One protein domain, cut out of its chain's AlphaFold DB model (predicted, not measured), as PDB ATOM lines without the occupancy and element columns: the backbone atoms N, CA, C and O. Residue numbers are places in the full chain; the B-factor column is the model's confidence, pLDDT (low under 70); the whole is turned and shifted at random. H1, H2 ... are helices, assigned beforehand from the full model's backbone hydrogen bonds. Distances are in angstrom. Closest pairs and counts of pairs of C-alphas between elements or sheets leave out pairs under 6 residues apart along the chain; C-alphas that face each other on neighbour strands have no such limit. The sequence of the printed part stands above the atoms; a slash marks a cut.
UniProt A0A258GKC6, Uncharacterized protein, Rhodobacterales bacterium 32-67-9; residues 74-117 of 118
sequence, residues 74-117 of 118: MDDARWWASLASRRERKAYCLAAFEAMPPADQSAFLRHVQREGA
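AT A GLANCE: This is residues 74 to 117 of the 118 residues of an uncharacterized protein of Rhodobacterales bacterium 32-67-9 (UniProt A0A258GKC6). The longest helix, H3, folds back from the far end of H2 in an open V, and H1 folds back from H2's beginning, making a loose, open frame of three helices with few contacts. Residues 74 to 79, which belong to H1, and residues 110 to 117, of which 110 to 115 belong to H3, stick out. The 44 printed residues hold H1, H2 and H3 in that order, all helix, only just loose, close to compact, with a radius of gyration of the C-alphas of 11.5 A and spans of 29 by 25 by 19 A.

HOW THE PARTS SIT: H3, residues 102 to 115, is close but not clearly touching H2, residues 86 to 98; their closest C-alphas, Phe 97 and Gln 105, are 6.3 A apart. They run opposite ways at a steep tilt of 44 degrees. H1, residues 74 to 83, is close but not clearly touching H2, the closest C-alphas being Ala 81 and Arg 89, 6.4 A. These run opposite ways at a shallow tilt of 30 degrees. H1 and H3 are apart. In H1, H2 and H3 every O i to N i+4 pair is within hydrogen-bond range.

IN THESE COORDINATES: H3 measures 20.3 A, H2 18.4 A and H1 14.4 A from first to last C-alpha. C-alpha 74 is at (113.915, 137.610, 115.342) and C-alpha 115 at (107.842, 150.567, 105.961).

THE WHOLE: The farthest C-alphas, Leu 83 and Ala 103, are 29.7 A apart. The printed part has no cut, and both links are tight. Residues 116 to 117 have pLDDT under 70.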
ATOM      1  N   MET A  74     114.314 136.952 116.585       93.88
ATOM      2  CA  MET A  74     113.915 137.610 115.342       93.88
ATOM      3  C   MET A  74     114.469 136.890 114.110       93.88
ATOM      4  O   MET A  74     113.759 136.773 113.112       93.88
ATOM      5  N   ASP A  75     115.704 136.392 114.165       95.00
ATOM      6  CA  ASP A  75     116.284 135.633 113.051       95.00
ATOM      7  C   ASP A  75     115.579 134.283 112.884       95.00
ATOM      8  O   ASP A  75     115.187 133.933 111.768       95.00
ATOM      9  N   ASP A  76     115.301 133.587 113.990       93.31
ATOM     10  CA  ASP A  76     114.553 132.327 113.986       93.31
ATOM     11  C   ASP A  76     113.104 132.543 113.507       93.31
ATOM     12  O   ASP A  76     112.592 131.773 112.691       93.31
ATOM     13  N   ALA A  77     112.452 133.638 113.925       94.69
ATOM     14  CA  ALA A  77     111.116 134.000 113.446       94.69
ATOM     15  C   ALA A  77     111.098 134.329 111.947       94.69
ATOM     16  O   ALA A  77     110.165 133.938 111.244       94.69
ATOM     17  N   ARG A  78     112.123 135.022 111.430       94.38
ATOM     18  CA  ARG A  78     112.266 135.301 109.990       94.38
ATOM     19  C   ARG A  78     112.509 134.029 109.194       94.38
ATOM     20  O   ARG A  78     111.894 133.857 108.144       94.38
ATOM     21  N   TRP A  79     113.367 133.143 109.692       92.69
ATOM     22  CA  TRP A  79     113.612 131.845 109.076       92.69
ATOM     23  C   TRP A  79     112.323 131.017 109.018       92.69
ATOM     24  O   TRP A  79     111.917 130.607 107.931       92.69
ATOM     25  N   TRP A  80     111.606 130.875 110.136       93.62
ATOM     26  CA  TRP A  80     110.314 130.184 110.168       93.62
ATOM     27  C   TRP A  80     109.297 130.833 109.216       93.62
ATOM     28  O   TRP A  80     108.669 130.144 108.414       93.62
ATOM     29  N   ALA A  81     109.181 132.166 109.220       93.44
ATOM     30  CA  ALA A  81     108.247 132.885 108.353       93.44
ATOM     31  C   ALA A  81     108.569 132.727 106.858       93.44
ATOM     32  O   ALA A  81     107.667 132.867 106.030       93.44
ATOM     33  N   SER A  82     109.826 132.437 106.507       91.25
ATOM     34  CA  SER A  82     110.229 132.154 105.124       91.25
ATOM     35  C   SER A  82     109.723 130.796 104.622       91.25
ATOM     36  O   SER A  82     109.514 130.633 103.423       91.25
ATOM     37  N   LEU A  83     109.475 129.858 105.542       85.12
ATOM     38  CA  LEU A  83     108.944 128.520 105.273       85.12
ATOM     39  C   LEU A  83     107.421 128.437 105.483       85.12
ATOM     40  O   LEU A  83     106.768 127.528 104.979       85.12
ATOM     41  N   ALA A  84     106.846 129.369 106.246       85.75
ATOM     42  CA  ALA A  84     105.456 129.320 106.676       85.75
ATOM     43  C   ALA A  84     104.449 129.645 105.561       85.75
ATOM     44  O   ALA A  84     104.599 130.584 104.766       85.75
ATOM     45  N   SER A  85     103.324 128.930 105.583       80.12
ATOM     46  CA  SER A  85     102.177 129.203 104.717       80.12
ATOM     47  C   SER A  85     101.599 130.603 104.975       80.12
ATOM     48  O   SER A  85     101.821 131.236 106.013       80.12
ATOM     49  N   ARG A  86     100.807 131.123 104.028       81.56
ATOM     50  CA  ARG A  86     100.103 132.406 104.213       81.56
ATOM     51  C   ARG A  86      99.173 132.368 105.431       81.56
ATOM     52  O   ARG A  86      99.100 133.349 106.171       81.56
ATOM     53  N   ARG A  87      98.490 131.236 105.637       83.12
ATOM     54  CA  ARG A  87      97.591 131.000 106.773       83.12
ATOM     55  C   ARG A  87      98.334 131.084 108.105       83.12
ATOM     56  O   ARG A  87      97.908 131.830 108.981       83.12
ATOM     57  N   GLU A  88      99.455 130.379 108.242       87.75
ATOM     58  CA  GLU A  88     100.267 130.399 109.467       87.75
ATOM     59  C   GLU A  88     100.821 131.790 109.752       87.75
ATOM     60  O   GLU A  88     100.667 132.285 110.864       87.75
ATOM     61  N   ARG A  89     101.392 132.464 108.747       93.12
ATOM     62  CA  ARG A  89     101.919 133.824 108.930       93.12
ATOM     63  C   ARG A  89     100.862 134.776 109.469       93.12
ATOM     64  O   ARG A  89     101.149 135.522 110.395       93.12
ATOM     65  N   LYS A  90      99.638 134.735 108.933       90.12
ATOM     66  CA  LYS A  90      98.534 135.569 109.432       90.12
ATOM     67  C   LYS A  90      98.138 135.204 110.860       90.12
ATOM     68  O   LYS A  90      98.004 136.102 111.684       90.12
ATOM     69  N   ALA A  91      97.972 133.913 111.143       92.69
ATOM     70  CA  ALA A  91      97.535 133.438 112.453       92.69
ATOM     71  C   ALA A  91      98.539 133.801 113.554       92.69
ATOM     72  O   ALA A  91      98.174 134.449 114.532       92.69
ATOM     73  N   TYR A  92      99.812 133.445 113.370       95.38
ATOM     74  CA  TYR A  92     100.846 133.706 114.369       95.38
ATOM     75  C   TYR A  92     101.195 135.195 114.474       95.38
ATOM     76  O   TYR A  92     101.457 135.665 115.576       95.38
ATOM     77  N   CYS A  93     101.141 135.960 113.374       96.00
ATOM     78  CA  CYS A  93     101.327 137.414 113.426       96.00
ATOM     79  C   CYS A  93     100.238 138.093 114.266       96.00
ATOM     80  O   CYS A  93     100.560 138.870 115.162       96.00
ATOM     81  N   LEU A  94      98.961 137.770 114.018       97.69
ATOM     82  CA  LEU A  94      97.850 138.366 114.761       97.69
ATOM     83  C   LEU A  94      97.893 137.977 116.241       97.69
ATOM     84  O   LEU A  94      97.851 138.859 117.091       97.69
ATOM     85  N   ALA A  95      98.066 136.688 116.545       97.94
ATOM     86  CA  ALA A  95      98.140 136.216 117.926       97.94
ATOM     87  C   ALA A  95      99.314 136.851 118.692       97.94
ATOM     88  O   ALA A  95      99.158 137.250 119.845       97.94
ATOM     89  N   ALA A  96     100.482 136.988 118.050       96.56
ATOM     90  CA  ALA A  96     101.628 137.658 118.656       96.56
ATOM     91  C   ALA A  96     101.351 139.147 118.902       96.56
ATOM     92  O   ALA A  96     101.697 139.648 119.965       96.56
ATOM     93  N   PHE A  97     100.718 139.844 117.953       97.88
ATOM     94  CA  PHE A  97     100.350 141.255 118.085       97.88
ATOM     95  C   PHE A  97      99.332 141.491 119.212       97.88
ATOM     96  O   PHE A  97      99.543 142.364 120.050       97.88
ATOM     97  N   GLU A  98      98.263 140.693 119.273       98.19
ATOM     98  CA  GLU A  98      97.213 140.807 120.296       98.19
ATOM     99  C   GLU A  98      97.739 140.551 121.715       98.19
ATOM    100  O   GLU A  98      97.245 141.147 122.671       98.19
ATOM    101  N   ALA A  99      98.770 139.713 121.857       98.19
ATOM    102  CA  ALA A  99      99.408 139.421 123.138       98.19
ATOM    103  C   ALA A  99     100.350 140.536 123.645       98.19
ATOM    104  O   ALA A  99     100.771 140.496 124.803       98.19
ATOM    105  N   MET A 100     100.701 141.525 122.814       98.25
ATOM    106  CA  MET A 100     101.578 142.631 123.222       98.25
ATOM    107  C   MET A 100     100.837 143.658 124.099       98.25
ATOM    108  O   MET A 100      99.650 143.910 123.879       98.25
ATOM    109  N   PRO A 101     101.526 144.346 125.032       98.31
ATOM    110  CA  PRO A 101     100.979 145.516 125.716       98.31
ATOM    111  C   PRO A 101     100.549 146.621 124.732       98.31
ATOM    112  O   PRO A 101     101.173 146.782 123.679       98.31
ATOM    113  N   PRO A 102      99.566 147.477 125.079       97.94
ATOM    114  CA  PRO A 102      99.080 148.530 124.176       97.94
ATOM    115  C   PRO A 102     100.168 149.487 123.655       97.94
ATOM    116  O   PRO A 102     100.100 149.970 122.521       97.94
ATOM    117  N   ALA A 103     101.191 149.757 124.473       97.81
ATOM    118  CA  ALA A 103     102.332 150.581 124.077       97.81
ATOM    119  C   ALA A 103     103.152 149.928 122.949       97.81
ATOM    120  O   ALA A 103     103.531 150.609 121.990       97.81
ATOM    121  N   ASP A 104     103.354 148.613 123.025       98.25
ATOM    122  CA  ASP A 104     104.123 147.835 122.056       98.25
ATOM    123  C   ASP A 104     103.323 147.593 120.774       98.25
ATOM    124  O   ASP A 104     103.867 147.766 119.684       98.25
ATOM    125  N   GLN A 105     102.012 147.339 120.874       98.31
ATOM    126  CA  GLN A 105     101.118 147.315 119.707       98.31
ATOM    127  C   GLN A 105     101.199 148.633 118.922       98.31
ATOM    128  O   GLN A 105     101.369 148.642 117.701       98.31
ATOM    129  N   SER A 106     101.149 149.767 119.628       97.81
ATOM    130  CA  SER A 106     101.271 151.095 119.014       97.81
ATOM    131  C   SER A 106     102.633 151.299 118.348       97.81
ATOM    132  O   SER A 106     102.722 151.881 117.265       97.81
ATOM    133  N   ALA A 107     103.713 150.836 118.983       97.12
ATOM    134  CA  ALA A 107     105.054 150.904 118.412       97.12
ATOM    135  C   ALA A 107     105.190 150.030 117.156       97.12
ATOM    136  O   ALA A 107     105.729 150.499 116.151       97.12
ATOM    137  N   PHE A 108     104.645 148.812 117.186       96.56
ATOM    138  CA  PHE A 108     104.615 147.889 116.055       96.56
ATOM    139  C   PHE A 108     103.872 148.490 114.858       96.56
ATOM    140  O   PHE A 108     104.426 148.541 113.760       96.56
ATOM    141  N   LEU A 109     102.666 149.033 115.075       96.75
ATOM    142  CA  LEU A 109     101.878 149.679 114.020       96.75
ATOM    143  C   LEU A 109     102.631 150.849 113.378       96.75
ATOM    144  O   LEU A 109     102.698 150.928 112.152       96.75
ATOM    145  N   ARG A 110     103.266 151.714 114.183       96.62
ATOM    146  CA  ARG A 110     104.101 152.810 113.658       96.62
ATOM    147  C   ARG A 110     105.254 152.298 112.795       96.62
ATOM    148  O   ARG A 110     105.562 152.911 111.776       96.62
ATOM    149  N   HIS A 111     105.901 151.204 113.197       94.31
ATOM    150  CA  HIS A 111     107.005 150.616 112.441       94.31
ATOM    151  C   HIS A 111     106.540 150.089 111.077       94.31
ATOM    152  O   HIS A 111     107.071 150.508 110.052       94.31
ATOM    153  N   VAL A 112     105.511 149.235 111.044       93.88
ATOM    154  CA  VAL A 112     105.052 148.605 109.791       93.88
ATOM    155  C   VAL A 112     104.384 149.598 108.837       93.88
ATOM    156  O   VAL A 112     104.542 149.476 107.626       93.88
ATOM    157  N   GLN A 113     103.692 150.619 109.355       92.25
ATOM    158  CA  GLN A 113     103.116 151.689 108.530       92.25
ATOM    159  C   GLN A 113     104.195 152.547 107.865       92.25
ATOM    160  O   GLN A 113     104.025 152.965 106.722       92.25
ATOM    161  N   ARG A 114     105.316 152.796 108.553       89.94
ATOM    162  CA  ARG A 114     106.454 153.524 107.978       89.94
ATOM    163  C   ARG A 114     107.113 152.743 106.842       89.94
ATOM    164  O   ARG A 114     107.482 153.348 105.843       89.94
ATOM    165  N   GLU A 115     107.264 151.430 106.998       77.62
ATOM    166  CA  GLU A 115     107.842 150.567 105.961       77.62
ATOM    167  C   GLU A 115     106.884 150.366 104.776       77.62
ATOM    168  O   GLU A 115     107.335 150.334 103.641       77.62
ATOM    169  N   GLY A 116     105.564 150.314 105.002       63.03
ATOM    170  CA  GLY A 116     104.569 150.210 103.924       63.03
ATOM    171  C   GLY A 116     104.391 151.478 103.076       63.03
ATOM    172  O   GLY A 116     103.724 151.430 102.047       63.03
ATOM    173  N   ALA A 117     104.957 152.606 103.512       59.31
ATOM    174  CA  ALA A 117     104.959 153.875 102.785       59.31
ATOM    175  C   ALA A 117     106.250 154.117 101.972       59.31
ATOM    176  O   ALA A 117     106.390 155.185 101.372       59.31
TER     177      ALA A 117